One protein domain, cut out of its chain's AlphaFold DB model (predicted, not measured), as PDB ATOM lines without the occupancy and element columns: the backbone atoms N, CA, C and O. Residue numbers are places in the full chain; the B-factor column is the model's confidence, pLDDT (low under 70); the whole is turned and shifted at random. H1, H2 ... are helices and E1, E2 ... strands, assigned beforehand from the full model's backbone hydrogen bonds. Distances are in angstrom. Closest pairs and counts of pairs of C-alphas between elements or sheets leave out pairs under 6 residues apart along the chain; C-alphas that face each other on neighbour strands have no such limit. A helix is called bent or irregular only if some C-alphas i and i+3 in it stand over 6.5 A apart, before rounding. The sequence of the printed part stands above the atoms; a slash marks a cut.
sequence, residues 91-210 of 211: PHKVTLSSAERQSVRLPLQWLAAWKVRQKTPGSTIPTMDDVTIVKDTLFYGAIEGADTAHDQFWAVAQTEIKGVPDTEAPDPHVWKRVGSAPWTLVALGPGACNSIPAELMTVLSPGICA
ATOM      1  N   PRO A  91     116.514 -28.970  24.677       97.19
ATOM      2  CA  PRO A  91     116.900 -28.966  23.274       97.19
ATOM      3  C   PRO A  91     116.682 -30.331  22.609       97.19
ATOM      4  O   PRO A  91     116.913 -31.382  23.212       97.19
ATOM      5  N   HIS A  92     116.325 -30.312  21.326       96.25
ATOM      6  CA  HIS A  92     116.134 -31.490  20.483       96.25
ATOM      7  C   HIS A  92     116.803 -31.324  19.131       96.25
ATOM      8  O   HIS A  92     116.651 -30.303  18.457       96.25
ATOM      9  N   LYS A  93     117.455 -32.391  18.672       94.75
ATOM     10  CA  LYS A  93     117.727 -32.572  17.249       94.75
ATOM     11  C   LYS A  93     116.475 -33.140  16.596       94.75
ATOM     12  O   LYS A  93     115.984 -34.189  17.008       94.75
ATOM     13  N   VAL A  94     115.970 -32.470  15.568       92.62
ATOM     14  CA  VAL A  94     114.707 -32.840  14.932       92.62
ATOM     15  C   VAL A  94     114.992 -33.446  13.562       92.62
ATOM     16  O   VAL A  94     115.634 -32.839  12.708       92.62
ATOM     17  N   THR A  95     114.511 -34.670  13.351       89.81
ATOM     18  CA  THR A  95     114.621 -35.351  12.058       89.81
ATOM     19  C   THR A  95     113.346 -35.118  11.264       89.81
ATOM     20  O   THR A  95     112.297 -35.638  11.622       89.81
ATOM     21  N   LEU A  96     113.450 -34.349  10.182       89.12
ATOM     22  CA  LEU A  96     112.335 -34.088   9.274       89.12
ATOM     23  C   LEU A  96     112.175 -35.219   8.256       89.12
ATOM     24  O   LEU A  96     113.173 -35.687   7.685       89.12
ATOM     25  N   SER A  97     110.925 -35.586   7.970       90.25
ATOM     26  CA  SER A  97     110.567 -36.396   6.803       90.25
ATOM     27  C   SER A  97     110.933 -35.678   5.498       90.25
ATOM     28  O   SER A  97     111.206 -34.476   5.475       90.25
ATOM     29  N   SER A  98     110.928 -36.400   4.375       88.19
ATOM     30  CA  SER A  98     111.215 -35.800   3.064       88.19
ATOM     31  C   SER A  98     110.245 -34.670   2.705       88.19
ATOM     32  O   SER A  98     110.677 -33.659   2.157       88.19
ATOM     33  N   ALA A  99     108.959 -34.824   3.043       88.75
ATOM     34  CA  ALA A  99     107.935 -33.815   2.784       88.75
ATOM     35  C   ALA A  99     108.148 -32.565   3.650       88.75
ATOM     36  O   ALA A  99     108.259 -31.467   3.118       88.75
ATOM     37  N   GLU A 100     108.315 -32.732   4.966       90.81
ATOM     38  CA  GLU A 100     108.574 -31.612   5.884       90.81
ATOM     39  C   GLU A 100     109.875 -30.885   5.537       90.81
ATOM     40  O   GLU A 100     109.935 -29.657   5.562       90.81
ATOM     41  N   ARG A 101     110.920 -31.631   5.159       90.44
ATOM     42  CA  ARG A 101     112.190 -31.049   4.722       90.44
ATOM     43  C   ARG A 101     112.000 -30.169   3.495       90.44
ATOM     44  O   ARG A 101     112.608 -29.107   3.432       90.44
ATOM     45  N   GLN A 102     111.180 -30.591   2.535       89.44
ATOM     46  CA  GLN A 102     110.889 -29.771   1.364       89.44
ATOM     47  C   GLN A 102     110.096 -28.515   1.748       89.44
ATOM     48  O   GLN A 102     110.476 -27.425   1.330       89.44
ATOM     49  N   SER A 103     109.079 -28.643   2.603       89.69
ATOM     50  CA  SER A 103     108.287 -27.503   3.087       89.69
ATOM     51  C   SER A 103     109.124 -26.481   3.856       89.69
ATOM     52  O   SER A 103     108.895 -25.286   3.725       89.69
ATOM     53  N   VAL A 104     110.115 -26.930   4.634       92.25
ATOM     54  CA  VAL A 104     111.041 -26.042   5.350       92.25
ATOM     55  C   VAL A 104     112.087 -25.440   4.412       92.25
ATOM     56  O   VAL A 104     112.506 -24.319   4.641       92.25
ATOM     57  N   ARG A 105     112.513 -26.109   3.337       93.50
ATOM     58  CA  ARG A 105     113.523 -25.548   2.417       93.50
ATOM     59  C   ARG A 105     113.053 -24.291   1.693       93.50
ATOM     60  O   ARG A 105     113.842 -23.360   1.577       93.50
ATOM     61  N   LEU A 106     111.793 -24.261   1.261       92.06
ATOM     62  CA  LEU A 106     111.219 -23.140   0.510       92.06
ATOM     63  C   LEU A 106     111.400 -21.783   1.218       92.06
ATOM     64  O   LEU A 106     112.024 -20.894   0.634       92.06
ATOM     65  N   PRO A 107     110.964 -21.597   2.482       94.38
ATOM     66  CA  PRO A 107     111.183 -20.331   3.174       94.38
ATOM     67  C   PRO A 107     112.660 -20.005   3.388       94.38
ATOM     68  O   PRO A 107     113.047 -18.845   3.281       94.38
ATOM     69  N   LEU A 108     113.507 -21.001   3.667       95.94
ATOM     70  CA  LEU A 108     114.937 -20.775   3.904       95.94
ATOM     71  C   LEU A 108     115.646 -20.281   2.632       95.94
ATOM     72  O   LEU A 108     116.401 -19.310   2.692       95.94
ATOM     73  N   GLN A 109     115.355 -20.907   1.485       95.75
ATOM     74  CA  GLN A 109     115.858 -20.500   0.169       95.75
ATOM     75  C   GLN A 109     115.392 -19.088  -0.184       95.75
ATOM     76  O   GLN A 109     116.194 -18.251  -0.598       95.75
ATOM     77  N   TRP A 110     114.110 -18.798   0.042       93.62
ATOM     78  CA  TRP A 110     113.565 -17.470  -0.198       93.62
ATOM     79  C   TRP A 110     114.275 -16.408   0.656       93.62
ATOM     80  O   TRP A 110     114.702 -15.377   0.134       93.62
ATOM     81  N   LEU A 111     114.475 -16.673   1.951       94.94
ATOM     82  CA  LEU A 111     115.131 -15.743   2.875       94.94
ATOM     83  C   LEU A 111     116.602 -15.497   2.518       94.94
ATOM     84  O   LEU A 111     117.071 -14.365   2.645       94.94
ATOM     85  N   ALA A 112     117.321 -16.523   2.055       95.50
ATOM     86  CA  ALA A 112     118.688 -16.371   1.560       95.50
ATOM     87  C   ALA A 112     118.730 -15.462   0.320       95.50
ATOM     88  O   ALA A 112     119.479 -14.483   0.294       95.50
ATOM     89  N   ALA A 113     117.856 -15.705  -0.663       94.19
ATOM     90  CA  ALA A 113     117.748 -14.867  -1.856       94.19
ATOM     91  C   ALA A 113     117.398 -13.410  -1.505       94.19
ATOM     92  O   ALA A 113     118.045 -12.463  -1.960       94.19
ATOM     93  N   TRP A 114     116.401 -13.220  -0.641       91.75
ATOM     94  CA  TRP A 114     115.959 -11.902  -0.191       91.75
ATOM     95  C   TRP A 114     117.050 -11.129   0.550       91.75
ATOM     96  O   TRP A 114     117.167  -9.909   0.398       91.75
ATOM     97  N   LYS A 115     117.887 -11.818   1.330       92.69
ATOM     98  CA  LYS A 115     119.008 -11.177   2.019       92.69
ATOM     99  C   LYS A 115     120.034 -10.598   1.049       92.69
ATOM    100  O   LYS A 115     120.565  -9.520   1.318       92.69
ATOM    101  N   VAL A 116     120.273 -11.268  -0.077       93.38
ATOM    102  CA  VAL A 116     121.134 -10.749  -1.148       93.38
ATOM    103  C   VAL A 116     120.479  -9.552  -1.831       93.38
ATOM    104  O   VAL A 116     121.112  -8.506  -1.957       93.38
ATOM    105  N   ARG A 117     119.191  -9.648  -2.193       91.25
ATOM    106  CA  ARG A 117     118.451  -8.547  -2.847       91.25
ATOM    107  C   ARG A 117     118.492  -7.247  -2.052       91.25
ATOM    108  O   ARG A 117     118.630  -6.183  -2.637       91.25
ATOM    109  N   GLN A 118     118.434  -7.320  -0.724       89.75
ATOM    110  CA  GLN A 118     118.514  -6.133   0.136       89.75
ATOM    111  C   GLN A 118     119.808  -5.326  -0.016       89.75
ATOM    112  O   GLN A 118     119.837  -4.158   0.364       89.75
ATOM    113  N   LYS A 119     120.879  -5.918  -0.559       88.06
ATOM    114  CA  LYS A 119     122.127  -5.200  -0.840       88.06
ATOM    115  C   LYS A 119     122.012  -4.281  -2.057       88.06
ATOM    116  O   LYS A 119     122.750  -3.303  -2.139       88.06
ATOM    117  N   THR A 120     121.071  -4.563  -2.955       83.38
ATOM    118  CA  THR A 120     120.865  -3.832  -4.207       83.38
ATOM    119  C   THR A 120     119.401  -3.397  -4.306       83.38
ATOM    120  O   THR A 120     118.553  -4.188  -4.728       83.38
ATOM    121  N   PRO A 121     119.073  -2.144  -3.934       80.19
ATOM    122  CA  PRO A 121     117.702  -1.640  -3.969       80.19
ATOM    123  C   PRO A 121     117.035  -1.860  -5.333       80.19
ATOM    124  O   PRO A 121     117.599  -1.525  -6.372       80.19
ATOM    125  N   GLY A 122     115.831  -2.435  -5.324       78.50
ATOM    126  CA  GLY A 122     115.076  -2.752  -6.541       78.50
ATOM    127  C   GLY A 122     115.485  -4.049  -7.250       78.50
ATOM    128  O   GLY A 122     114.876  -4.382  -8.265       78.50
ATOM    129  N   SER A 123     116.464  -4.805  -6.739       84.75
ATOM    130  CA  SER A 123     116.812  -6.106  -7.318       84.75
ATOM    131  C   SER A 123     115.740  -7.163  -7.046       84.75
ATOM    132  O   SER A 123     115.320  -7.374  -5.907       84.75
ATOM    133  N   THR A 124     115.357  -7.891  -8.092       84.69
ATOM    134  CA  THR A 124     114.473  -9.067  -8.026       84.69
ATOM    135  C   THR A 124     115.238 -10.394  -8.120       84.69
ATOM    136  O   THR A 124     114.651 -11.466  -7.976       84.69
ATOM    137  N   ILE A 125     116.559 -10.337  -8.312       88.38
ATOM    138  CA  ILE A 125     117.464 -11.487  -8.459       88.38
ATOM    139  C   ILE A 125     118.502 -11.428  -7.323       88.38
ATOM    140  O   ILE A 125     118.930 -10.326  -6.959       88.38
ATOM    141  N   PRO A 126     118.915 -12.563  -6.731       92.56
ATOM    142  CA  PRO A 126     118.518 -13.954  -7.019       92.56
ATOM    143  C   PRO A 126     117.069 -14.264  -6.630       92.56
ATOM    144  O   PRO A 126     116.491 -13.566  -5.804       92.56
ATOM    145  N   THR A 127     116.466 -15.287  -7.229       91.44
ATOM    146  CA  THR A 127     115.176 -15.869  -6.821       91.44
ATOM    147  C   THR A 127     115.369 -17.069  -5.904       91.44
ATOM    148  O   THR A 127     116.487 -17.533  -5.706       91.44
ATOM    149  N   MET A 128     114.283 -17.578  -5.319       90.31
ATOM    150  CA  MET A 128     114.335 -18.806  -4.518       90.31
ATOM    151  C   MET A 128     114.904 -19.987  -5.325       90.31
ATOM    152  O   MET A 128     115.672 -20.774  -4.781       90.31
ATOM    153  N   ASP A 129     114.586 -20.066  -6.622       92.12
ATOM    154  CA  ASP A 129     115.069 -21.121  -7.525       92.12
ATOM    155  C   ASP A 129     116.573 -21.010  -7.821       92.12
ATOM    156  O   ASP A 129     117.202 -21.982  -8.238       92.12
ATOM    157  N   ASP A 130     117.169 -19.840  -7.574       95.88
ATOM    158  CA  ASP A 130     118.611 -19.623  -7.692       95.88
ATOM    159  C   ASP A 130     119.377 -20.066  -6.434       95.88
ATOM    160  O   ASP A 130     120.609 -20.084  -6.456       95.88
ATOM    161  N   VAL A 131     118.683 -20.425  -5.346       96.69
ATOM    162  CA  VAL A 131     119.293 -20.844  -4.077       96.69
ATOM    163  C   VAL A 131     119.230 -22.356  -3.921       96.69
ATOM    164  O   VAL A 131     118.159 -22.955  -3.844       96.69
ATOM    165  N   THR A 132     120.387 -22.985  -3.754       97.00
ATOM    166  CA  THR A 132     120.509 -24.405  -3.410       97.00
ATOM    167  C   THR A 132     121.003 -24.539  -1.978       97.00
ATOM    168  O   THR A 132     122.094 -24.095  -1.644       97.00
ATOM    169  N   ILE A 133     120.222 -25.199  -1.119       95.88
ATOM    170  CA  ILE A 133     120.726 -25.650   0.185       95.88
ATOM    171  C   ILE A 133     121.570 -26.904  -0.046       95.88
ATOM    172  O   ILE A 133     121.041 -27.929  -0.496       95.88
ATOM    173  N   VAL A 134     122.865 -26.824   0.269       94.06
ATOM    174  CA  VAL A 134     123.839 -27.881  -0.027       94.06
ATOM    175  C   VAL A 134     123.423 -29.180   0.659       94.06
ATOM    176  O   VAL A 134     123.000 -29.206   1.825       94.06
ATOM    177  N   LYS A 135     123.508 -30.286  -0.083       87.69
ATOM    178  CA  LYS A 135     123.094 -31.604   0.401       87.69
ATOM    179  C   LYS A 135     123.849 -31.965   1.684       87.69
ATOM    180  O   LYS A 135     125.038 -31.710   1.800       87.69
ATOM    181  N   ASP A 136     123.136 -32.564   2.636       86.81
ATOM    182  CA  ASP A 136     123.682 -33.047   3.911       86.81
ATOM    183  C   ASP A 136     124.275 -31.951   4.826       86.81
ATOM    184  O   ASP A 136     124.874 -32.262   5.852       86.81
ATOM    185  N   THR A 137     124.028 -30.671   4.518       92.56
ATOM    186  CA  THR A 137     124.413 -29.533   5.374       92.56
ATOM    187  C   THR A 137     123.248 -28.935   6.154       92.56
ATOM    188  O   THR A 137     123.478 -28.142   7.056       92.56
ATOM    189  N   LEU A 138     121.999 -29.302   5.838       94.19
ATOM    190  CA  LEU A 138     120.821 -28.798   6.546       94.19
ATOM    191  C   LEU A 138     120.627 -29.542   7.869       94.19
ATOM    192  O   LEU A 138     120.168 -30.688   7.886       94.19
ATOM    193  N   PHE A 139     120.911 -28.859   8.973       95.06
ATOM    194  CA  PHE A 139     120.625 -29.323  10.325       95.06
ATOM    195  C   PHE A 139     119.393 -28.604  10.867       95.06
ATOM    196  O   PHE A 139     119.243 -27.394  10.695       95.06
ATOM    197  N   TYR A 140     118.519 -29.358  11.532       95.31
ATOM    198  CA  TYR A 140     117.269 -28.856  12.091       95.31
ATOM    199  C   TYR A 140     117.170 -29.227  13.572       95.31
ATOM    200  O   TYR A 140     117.414 -30.374  13.964       95.31
ATOM    201  N   GLY A 141     116.842 -28.244  14.399       96.06
ATOM    202  CA  GLY A 141     116.763 -28.391  15.843       96.06
ATOM    203  C   GLY A 141     115.601 -27.606  16.425       96.06
ATOM    204  O   GLY A 141     115.043 -26.719  15.777       96.06
ATOM    205  N   ALA A 142     115.234 -27.942  17.653       97.31
ATOM    206  CA  ALA A 142     114.189 -27.248  18.380       97.31
ATOM    207  C   ALA A 142     114.528 -27.113  19.863       97.31
ATOM    208  O   ALA A 142     115.273 -27.921  20.412       97.31
ATOM    209  N   ILE A 143     113.953 -26.107  20.506       97.31
ATOM    210  CA  ILE A 143     113.925 -25.962  21.959       97.31
ATOM    211  C   ILE A 143     112.463 -25.976  22.372       97.31
ATOM    212  O   ILE A 143     111.663 -25.210  21.828       97.31
ATOM    213  N   GLU A 144     112.133 -26.858  23.309       96.88
ATOM    214  CA  GLU A 144     110.781 -26.971  23.839       96.88
ATOM    215  C   GLU A 144     110.342 -25.654  24.489       96.88
ATOM    216  O   GLU A 144     111.013 -25.134  25.384       96.88
ATOM    217  N   GLY A 145     109.200 -25.131  24.055       95.25
ATOM    218  CA  GLY A 145     108.502 -24.043  24.727       95.25
ATOM    219  C   GLY A 145     107.495 -24.558  25.754       95.25
ATOM    220  O   GLY A 145     107.164 -25.751  25.791       95.25
ATOM    221  N   ALA A 146     106.949 -23.630  26.544       93.81
ATOM    222  CA  ALA A 146     105.838 -23.903  27.459       93.81
ATOM    223  C   ALA A 146     104.621 -24.525  26.739       93.81
ATOM    224  O   ALA A 146     103.915 -25.361  27.299       93.81
ATOM    225  N   ASP A 147     104.419 -24.169  25.468       92.12
ATOM    226  CA  ASP A 147     103.414 -24.728  24.566       92.12
ATOM    227  C   ASP A 147     103.923 -24.728  23.107       92.12
ATOM    228  O   ASP A 147     105.068 -24.364  22.824       92.12
ATOM    229  N   THR A 148     103.069 -25.142  22.165       91.50
ATOM    230  CA  THR A 148     103.396 -25.185  20.730       91.50
ATOM    231  C   THR A 148     103.668 -23.815  20.115       91.50
ATOM    232  O   THR A 148     104.415 -23.730  19.142       91.50
ATOM    233  N   ALA A 149     103.082 -22.741  20.647       93.06
ATOM    234  CA  ALA A 149     103.303 -21.385  20.155       93.06
ATOM    235  C   ALA A 149     104.678 -20.842  20.576       93.06
ATOM    236  O   ALA A 149     105.209 -19.962  19.904       93.06
ATOM    237  N   HIS A 150     105.266 -21.394  21.641       95.00
ATOM    238  CA  HIS A 150     106.566 -20.986  22.175       95.00
ATOM    239  C   HIS A 150     107.721 -21.929  21.804       95.00
ATOM    240  O   HIS A 150     108.871 -21.627  22.127       95.00
ATOM    241  N   ASP A 151     107.450 -23.048  21.123       95.50
ATOM    242  CA  ASP A 151     108.496 -23.931  20.595       95.50
ATOM    243  C   ASP A 151     109.413 -23.142  19.644       95.50
ATOM    244  O   ASP A 151     108.954 -22.532  18.678       95.50
ATOM    245  N   GLN A 152     110.722 -23.140  19.897       97.19
ATOM    246  CA  GLN A 152     111.678 -22.441  19.036       97.19
ATOM    247  C   GLN A 152     112.305 -23.432  18.072       97.19
ATOM    248  O   GLN A 152     112.966 -24.369  18.508       97.19
ATOM    249  N   PHE A 153     112.167 -23.201  16.772       97.12
ATOM    250  CA  PHE A 153     112.777 -24.033  15.743       97.12
ATOM    251  C   PHE A 153     113.936 -23.302  15.084       97.12
ATOM    252  O   PHE A 153     113.846 -22.112  14.778       97.12
ATOM    253  N   TRP A 154     115.003 -24.045  14.828       97.88
ATOM    254  CA  TRP A 154     116.247 -23.536  14.281       97.88
ATOM    255  C   TRP A 154     116.688 -24.394  13.106       97.88
ATOM    256  O   TRP A 154     116.607 -25.623  13.147       97.88
ATOM    257  N   ALA A 155     117.180 -23.733  12.068       97.50
ATOM    258  CA  ALA A 155     117.807 -24.377  10.929       97.50
ATOM    259  C   ALA A 155     119.177 -23.748  10.691       97.50
ATOM    260  O   ALA A 155     119.343 -22.539  10.846       97.50
ATOM    261  N   VAL A 156     120.148 -24.561  10.293       97.31
ATOM    262  CA  VAL A 156     121.458 -24.087   9.844       97.31
ATOM    263  C   VAL A 156     121.897 -24.906   8.643       97.31
ATOM    264  O   VAL A 156     121.697 -26.123   8.626       97.31
ATOM    265  N   ALA A 157     122.433 -24.242   7.624       96.94
ATOM    266  CA  ALA A 157     122.889 -24.897   6.406       96.94
ATOM    267  C   ALA A 157     123.931 -24.068   5.657       96.94
ATOM    268  O   ALA A 157     124.082 -22.873   5.908       96.94
ATOM    269  N   GLN A 158     124.603 -24.721   4.712       96.62
ATOM    270  CA  GLN A 158     125.330 -24.040   3.646       96.62
ATOM    271  C   GLN A 158     124.396 -23.795   2.462       96.62
ATOM    272  O   GLN A 158     123.528 -24.630   2.160       96.62
ATOM    273  N   THR A 159     124.567 -22.662   1.791       96.69
ATOM    274  CA  THR A 159     123.763 -22.297   0.623       96.69
ATOM    275  C   THR A 159     124.636 -21.843  -0.530       96.69
ATOM    276  O   THR A 159     125.447 -20.939  -0.382       96.69
ATOM    277  N   GLU A 160     124.377 -22.394  -1.707       96.44
ATOM    278  CA  GLU A 160     124.931 -21.905  -2.963       96.44
ATOM    279  C   GLU A 160     123.880 -21.040  -3.654       96.44
ATOM    280  O   GLU A 160     122.743 -21.476  -3.854       96.44
ATOM    281  N   ILE A 161     124.249 -19.815  -4.025       97.00
ATOM    282  CA  ILE A 161     123.349 -18.885  -4.704       97.00
ATOM    283  C   ILE A 161     123.913 -18.572  -6.087       97.00
ATOM    284  O   ILE A 161     125.007 -18.026  -6.236       97.00
ATOM    285  N   LYS A 162     123.161 -18.927  -7.128       96.25
ATOM    286  CA  LYS A 162     123.610 -18.798  -8.515       96.25
ATOM    287  C   LYS A 162     123.964 -17.348  -8.852       96.25
ATOM    288  O   LYS A 162     123.131 -16.452  -8.763       96.25
ATOM    289  N   GLY A 163     125.198 -17.142  -9.311       93.31
ATOM    290  CA  GLY A 163     125.687 -15.831  -9.746       93.31
ATOM    291  C   GLY A 163     125.984 -14.848  -8.610       93.31
ATOM    292  O   GLY A 163     126.271 -13.691  -8.899       93.31
ATOM    293  N   VAL A 164     125.941 -15.293  -7.351       94.38
ATOM    294  CA  VAL A 164     126.254 -14.477  -6.175       94.38
ATOM    295  C   VAL A 164     127.542 -15.009  -5.544       94.38
ATOM    296  O   VAL A 164     127.628 -16.206  -5.277       94.38
ATOM    297  N   PRO A 165     128.564 -14.166  -5.324       92.62
ATOM    298  CA  PRO A 165     129.799 -14.604  -4.683       92.62
ATOM    299  C   PRO A 165     129.600 -14.847  -3.180       92.62
ATOM    300  O   PRO A 165     128.814 -14.156  -2.531       92.62
ATOM    301  N   ASP A 166     130.401 -15.737  -2.591       89.19
ATOM    302  CA  ASP A 166     130.350 -16.060  -1.153       89.19
ATOM    303  C   ASP A 166     130.539 -14.831  -0.255       89.19
ATOM    304  O   ASP A 166     130.004 -14.761   0.843       89.19
ATOM    305  N   THR A 167     131.258 -13.803  -0.712       90.94
ATOM    306  CA  THR A 167     131.394 -12.537   0.030       90.94
ATOM    307  C   THR A 167     130.064 -11.798   0.193       90.94
ATOM    308  O   THR A 167     129.894 -10.996   1.112       90.94
ATOM    309  N   GLU A 168     129.111 -12.041  -0.706       91.25
ATOM    310  CA  GLU A 168     127.778 -11.457  -0.661       91.25
ATOM    311  C   GLU A 168     126.762 -12.319   0.097       91.25
ATOM    312  O   GLU A 168     125.819 -11.759   0.661       91.25
ATOM    313  N   ALA A 169     126.972 -13.625   0.198       93.44
ATOM    314  CA  ALA A 169     126.139 -14.521   0.997       93.44
ATOM    315  C   ALA A 169     127.004 -15.556   1.733       93.44
ATOM    316  O   ALA A 169     126.969 -16.733   1.381       93.44
ATOM    317  N   PRO A 170     127.814 -15.137   2.726       95.44
ATOM    318  CA  PRO A 170     128.746 -16.060   3.348       95.44
ATOM    319  C   PRO A 170     128.023 -17.090   4.207       95.44
ATOM    320  O   PRO A 170     127.034 -16.793   4.879       95.44
ATOM    321  N   ASP A 171     128.573 -18.296   4.216       94.75
ATOM    322  CA  ASP A 171     128.075 -19.420   4.995       94.75
ATOM    323  C   ASP A 171     128.680 -19.492   6.408       94.75
ATOM    324  O   ASP A 171     129.760 -18.944   6.656       94.75
ATOM    325  N   PRO A 172     128.019 -20.210   7.337       96.88
ATOM    326  CA  PRO A 172     126.702 -20.838   7.188       96.88
ATOM    327  C   PRO A 172     125.556 -19.840   7.383       96.88
ATOM    328  O   PRO A 172     125.711 -18.826   8.061       96.88
ATOM    329  N   HIS A 173     124.382 -20.164   6.852       97.75
ATOM    330  CA  HIS A 173     123.143 -19.431   7.093       97.75
ATOM    331  C   HIS A 173     122.380 -20.048   8.270       97.75
ATOM    332  O   HIS A 173     122.241 -21.270   8.355       97.75
ATOM    333  N   VAL A 174     121.880 -19.207   9.178       98.12
ATOM    334  CA  VAL A 174     121.126 -19.613  10.371       98.12
ATOM    335  C   VAL A 174     119.758 -18.954  10.360       98.12
ATOM    336  O   VAL A 174     119.631 -17.729  10.272       98.12
ATOM    337  N   TRP A 175     118.728 -19.775  10.525       98.19
ATOM    338  CA  TRP A 175     117.344 -19.339  10.563       98.19
ATOM    339  C   TRP A 175     116.649 -19.765  11.846       98.19
ATOM    340  O   TRP A 175     116.972 -20.796  12.442       98.19
ATOM    341  N   LYS A 176     115.642 -18.981  12.228       97.75
ATOM    342  CA  LYS A 176     114.804 -19.212  13.400       97.75
ATOM    343  C   LYS A 176     113.335 -18.992  13.065       97.75
ATOM    344  O   LYS A 176     112.997 -18.064  12.328       97.75
ATOM    345  N   ARG A 177     112.468 -19.779  13.696       95.94
ATOM    346  CA  ARG A 177     111.062 -19.423  13.918       95.94
ATOM    347  C   ARG A 177     110.615 -19.793  15.328       95.94
ATOM    348  O   ARG A 177     111.256 -20.609  15.991       95.94
ATOM    349  N   VAL A 178     109.505 -19.215  15.770       95.88
ATOM    350  CA  VAL A 178     108.872 -19.516  17.062       95.88
ATOM    351  C   VAL A 178     107.427 -19.927  16.803       95.88
ATOM    352  O   VAL A 178     106.686 -19.188  16.159       95.88
ATOM    353  N   GLY A 179     107.052 -21.128  17.235       92.50
ATOM    354  CA  GLY A 179     105.763 -21.738  16.939       92.50
ATOM    355  C   GLY A 179     105.458 -21.729  15.441       92.50
ATOM    356  O   GLY A 179     106.251 -22.206  14.625       92.50
ATOM    357  N   SER A 180     104.307 -21.153  15.089       91.19
ATOM    358  CA  SER A 180     103.839 -20.978  13.710       91.19
ATOM    359  C   SER A 180     104.224 -19.633  13.087       91.19
ATOM    360  O   SER A 180     103.691 -19.286  12.035       91.19
ATOM    361  N   ALA A 181     105.087 -18.842  13.732       92.38
ATOM    362  CA  ALA A 181     105.546 -17.578  13.168       92.38
ATOM    363  C   ALA A 181     106.395 -17.804  11.897       92.38
ATOM    364  O   ALA A 181     106.995 -18.878  11.741       92.38
ATOM    365  N   PRO A 182     106.505 -16.782  11.026       93.94
ATOM    366  CA  PRO A 182     107.379 -16.819   9.863       93.94
ATOM    367  C   PRO A 182     108.824 -17.188  10.215       93.94
ATOM    368  O   PRO A 182     109.372 -16.755  11.235       93.94
ATOM    369  N   TRP A 183     109.470 -17.951   9.336       96.06
ATOM    370  CA  TRP A 183     110.919 -18.111   9.366       96.06
ATOM    371  C   TRP A 183     111.617 -16.772   9.164       96.06
ATOM    372  O   TRP A 183     111.214 -15.936   8.358       96.06
ATOM    373  N   THR A 184     112.726 -16.609   9.872       95.50
ATOM    374  CA  THR A 184     113.602 -15.446   9.769       95.50
ATOM    375  C   THR A 184     115.038 -15.914   9.610       95.50
ATOM    376  O   THR A 184     115.448 -16.889  10.239       95.50
ATOM    377  N   LEU A 185     115.810 -15.235   8.760       96.19
ATOM    378  CA  LEU A 185     117.260 -15.408   8.696       96.19
ATOM    379  C   LEU A 185     117.882 -14.532   9.785       96.19
ATOM    380  O   LEU A 185     117.821 -13.305   9.698       96.19
ATOM    381  N   VAL A 186     118.444 -15.156  10.818       97.00
ATOM    382  CA  VAL A 186     118.942 -14.451  12.011       97.00
ATOM    383  C   VAL A 186     120.428 -14.133  11.928       97.00
ATOM    384  O   VAL A 186     120.869 -13.128  12.481       97.00
ATOM    385  N   ALA A 187     121.198 -14.958  11.222       96.50
ATOM    386  CA  ALA A 187     122.621 -14.745  11.014       96.50
ATOM    387  C   ALA A 187     123.105 -15.474   9.756       96.50
ATOM    388  O   ALA A 187     122.489 -16.443   9.313       96.50
ATOM    389  N   LEU A 188     124.216 -15.005   9.193       95.50
ATOM    390  CA  LEU A 188     124.925 -15.670   8.105       95.50
ATOM    391  C   LEU A 188     126.423 -15.334   8.173       95.50
ATOM    392  O   LEU A 188     126.785 -14.257   8.656       95.50
ATOM    393  N   GLY A 189     127.273 -16.241   7.704       95.12
ATOM    394  CA  GLY A 189     128.722 -16.062   7.638       95.12
ATOM    395  C   GLY A 189     129.498 -16.550   8.869       95.12
ATOM    396  O   GLY A 189     128.938 -17.207   9.753       95.12
ATOM    397  N   PRO A 190     130.799 -16.210   8.961       92.69
ATOM    398  CA  PRO A 190     131.648 -16.611  10.077       92.69
ATOM    399  C   PRO A 190     131.045 -16.200  11.425       92.69
ATOM    400  O   PRO A 190     130.690 -15.042  11.641       92.69
ATOM    401  N   GLY A 191     130.914 -17.161  12.340       93.50
ATOM    402  CA  GLY A 191     130.305 -16.938  13.651       93.50
ATOM    403  C   GLY A 191     128.773 -16.857  13.660       93.50
ATOM    404  O   GLY A 191     128.206 -16.637  14.730       93.50
ATOM    405  N   ALA A 192     128.074 -17.083  12.539       95.69
ATOM    406  CA  ALA A 192     126.607 -17.094  12.507       95.69
ATOM    407  C   ALA A 192     126.002 -18.086  13.509       95.69
ATOM    408  O   ALA A 192     124.985 -17.798  14.143       95.69
ATOM    409  N   CYS A 193     126.668 -19.222  13.723       95.94
ATOM    410  CA  CYS A 193     126.238 -20.242  14.676       95.94
ATOM    411  C   CYS A 193     126.236 -19.774  16.138       95.94
ATOM    412  O   CYS A 193     125.552 -20.385  16.949       95.94
ATOM    413  N   ASN A 194     126.903 -18.662  16.476       95.31
ATOM    414  CA  ASN A 194     126.822 -18.054  17.811       95.31
ATOM    415  C   ASN A 194     125.418 -17.509  18.131       95.31
ATOM    416  O   ASN A 194     125.119 -17.225  19.286       95.31
ATOM    417  N   SER A 195     124.562 -17.347  17.115       96.44
ATOM    418  CA  SER A 195     123.150 -16.999  17.306       96.44
ATOM    419  C   SER A 195     122.290 -18.184  17.759       96.44
ATOM    420  O   SER A 195     121.201 -17.966  18.289       96.44
ATOM    421  N   ILE A 196     122.762 -19.423  17.566       96.56
ATOM    422  CA  ILE A 196     122.056 -20.635  17.989       96.56
ATOM    423  C   ILE A 196     122.252 -20.796  19.504       96.56
ATOM    424  O   ILE A 196     123.389 -20.715  19.974       96.56
ATOM    425  N   PRO A 197     121.188 -21.057  20.285       96.75
ATOM    426  CA  PRO A 197     121.312 -21.227  21.725       96.75
ATOM    427  C   PRO A 197     122.284 -22.355  22.084       96.75
ATOM    428  O   PRO A 197     122.296 -23.416  21.450       96.75
ATOM    429  N   ALA A 198     123.109 -22.117  23.104       94.69
ATOM    430  CA  ALA A 198     124.214 -23.003  23.461       94.69
ATOM    431  C   ALA A 198     123.722 -24.414  23.817       94.69
ATOM    432  O   ALA A 198     124.319 -25.407  23.400       94.69
ATOM    433  N   GLU A 199     122.595 -24.511  24.520       94.06
ATOM    434  CA  GLU A 199     121.919 -25.761  24.849       94.06
ATOM    435  C   GLU A 199     121.543 -26.557  23.595       94.06
ATOM    436  O   GLU A 199     121.755 -27.769  23.550       94.06
ATOM    437  N   LEU A 200     121.080 -25.893  22.533       96.50
ATOM    438  CA  LEU A 200     120.741 -26.556  21.279       96.50
ATOM    439  C   LEU A 200     121.989 -27.021  20.527       96.50
ATOM    440  O   LEU A 200     121.989 -28.104  19.939       96.50
ATOM    441  N   MET A 201     123.082 -26.259  20.594       94.75
ATOM    442  CA  MET A 201     124.351 -26.651  19.978       94.75
ATOM    443  C   MET A 201     124.907 -27.962  20.552       94.75
ATOM    444  O   MET A 201     125.505 -28.736  19.801       94.75
ATOM    445  N   THR A 202     124.629 -28.276  21.826       93.12
ATOM    446  CA  THR A 202     125.051 -29.549  22.444       93.12
ATOM    447  C   THR A 202     124.449 -30.790  21.778       93.12
ATOM    448  O   THR A 202     125.091 -31.836  21.757       93.12
ATOM    449  N   VAL A 203     123.249 -30.680  21.192       93.56
ATOM    450  CA  VAL A 203     122.557 -31.801  20.527       93.56
ATOM    451  C   VAL A 203     122.594 -31.708  19.003       93.56
ATOM    452  O   VAL A 203     122.588 -32.734  18.320       93.56
ATOM    453  N   LEU A 204     122.627 -30.493  18.447       90.88
ATOM    454  CA  LEU A 204     122.628 -30.272  17.003       90.88
ATOM    455  C   LEU A 204     123.997 -30.607  16.399       90.88
ATOM    456  O   LEU A 204     124.049 -31.290  15.376       90.88
ATOM    457  N   SER A 205     125.075 -30.139  17.051       86.25
ATOM    458  CA  SER A 205     126.485 -30.299  16.649       86.25
ATOM    459  C   SER A 205     126.721 -30.253  15.125       86.25
ATOM    460  O   SER A 205     127.249 -31.206  14.543       86.25
ATOM    461  N   PRO A 206     126.302 -29.171  14.445       83.88
ATOM    462  CA  PRO A 206     126.479 -29.020  13.005       83.88
ATOM    463  C   PRO A 206     127.969 -28.849  12.666       83.88
ATOM    464  O   PRO A 206     128.600 -27.880  13.083       83.88
ATOM    465  N   GLY A 207     128.539 -29.763  11.874       85.19
ATOM    466  CA  GLY A 207     129.960 -29.704  11.487       85.19
ATOM    467  C   GLY A 207     130.346 -28.419  10.739       85.19
ATOM    468  O   GLY A 207     131.484 -27.971  10.819       85.19
ATOM    469  N   ILE A 208     129.369 -27.780  10.091       88.62
ATOM    470  CA  ILE A 208     129.502 -26.490   9.397       88.62
ATOM    471  C   ILE A 208     129.688 -25.285  10.335       88.62
ATOM    472  O   ILE A 208     129.916 -24.181   9.860       88.62
ATOM    473  N   CYS A 209     129.586 -25.478  11.652       86.19
ATOM    474  CA  CYS A 209     129.809 -24.437  12.659       86.19
ATOM    475  C   CYS A 209     131.188 -24.522  13.335       86.19
ATOM    476  O   CYS A 209     131.428 -23.805  14.301       86.19
ATOM    477  N   ALA A 210     132.072 -25.414  12.875       74.00
ATOM    478  CA  ALA A 210     133.416 -25.603  13.433       74.00
ATOM    479  C   ALA A 210     134.493 -24.693  12.800       74.00
ATOM    480  O   ALA A 210     135.674 -24.846  13.109       74.00
TER     481      ALA A 210
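What this domain is: This is residues 91 to 210 of the 211 residues of an uncharacterized protein of Frankia sp. EUN1f (UniProt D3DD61). Look for a twisted five-stranded sheet with the long helix H1 crossing one face and the short helices H2 and H3 on the opposite face: three layers, that is, helices on both faces of a sheet. Beyond E4 the chain runs on into E5, which pairs with E2 in a second, small sheet that also packs on H1. The printed part has 120 residues, with three named helices and seven named strands in the order E1 H1 E2 E3 E4 E5 E6 E7 H2 H3; both sheets, E1 - E3 - E4 - E6 - E7 and E2 - E5, are antiparallel. The class is mixed, helices and strands; the whole is compact, with a radius of gyration of the C-alphas of 14.0 A and spans of 41 by 29 by 26 A.

Where its parts are: Find C-alpha 91 at (116.900, -28.966, 23.274), where E1, residues 91 to 93, begins. H1, residues 98 to 117, runs 28.8 A from C-alpha 98 at (111.215, -35.800, 3.064); it is neither bent nor irregular, but only just: C-alphas 104 and 107 are 6.1 A apart. Next come E2, residues 131 to 133, E3, residues 139 to 143, 13.8 A long, E4, residues 152 to 157, 17.1 A, and E5, residues 159 to 161. E6, residues 173 to 178, is 17.4 A long, and E7, residues 184 to 188, 11.4 A. H2 is residues 192 to 195, and H3, residues 198 to 204, ends at C-alpha 204, (122.628, -30.272, 17.003).

How they stand to each other: In the large sheet E1 and E7 are the edge strands. Look for N 92 and O 142, 2.8 A, between E1 and E3; N 141 and O 154, 2.9 A, in the hairpin E3 and E4; N 155 and O 175, 3.0 A, between E4 and E6; and N 174 and O 187, 2.8 A, in the hairpin E6 and E7. H1 is on this sheet at a height of 9.7 A, over E7 and only just over E6, with 3 of its C-alphas falling on E6; it runs across the strands, at 66 degrees to E7 on the local plane. Its closest C-alphas to E7 are Leu 111 and Leu 185, 6.2 A. On the opposite face H3, at a height of 7.4 A, runs along the strands, at 25 degrees to E1 on the local plane; the closest C-alphas of these two are Pro 91 and Leu 200, 5.0 A. H2 is on the same face as H3, at a height of 7.0 A; its closest C-alphas to E6 are Ala 192 and Val 174, 6.4 A. E4 runs on into E5 at 61 degrees, and N 132 and O 160, 2.8 A, are within hydrogen-bond range between E2 and E5. The closest C-alphas of H1 and E2 are Gln 109 and Val 131, 5.5 A. Of the O i to N i+4 pairs, 14 of 16 are within hydrogen-bond range in H1 and 2 of 3 in H3, while H2 is too short for such a pair.

The domain as a whole: The C-alphas farthest apart are those of Ala 146 and Gly 163, 42.9 A. The printed part has no cut. The links H1 to E2, with 13 residues, and E5 to E6, with 11, are long. The mean pLDDT of the printed part is 93.1, and no printed residue is under 70.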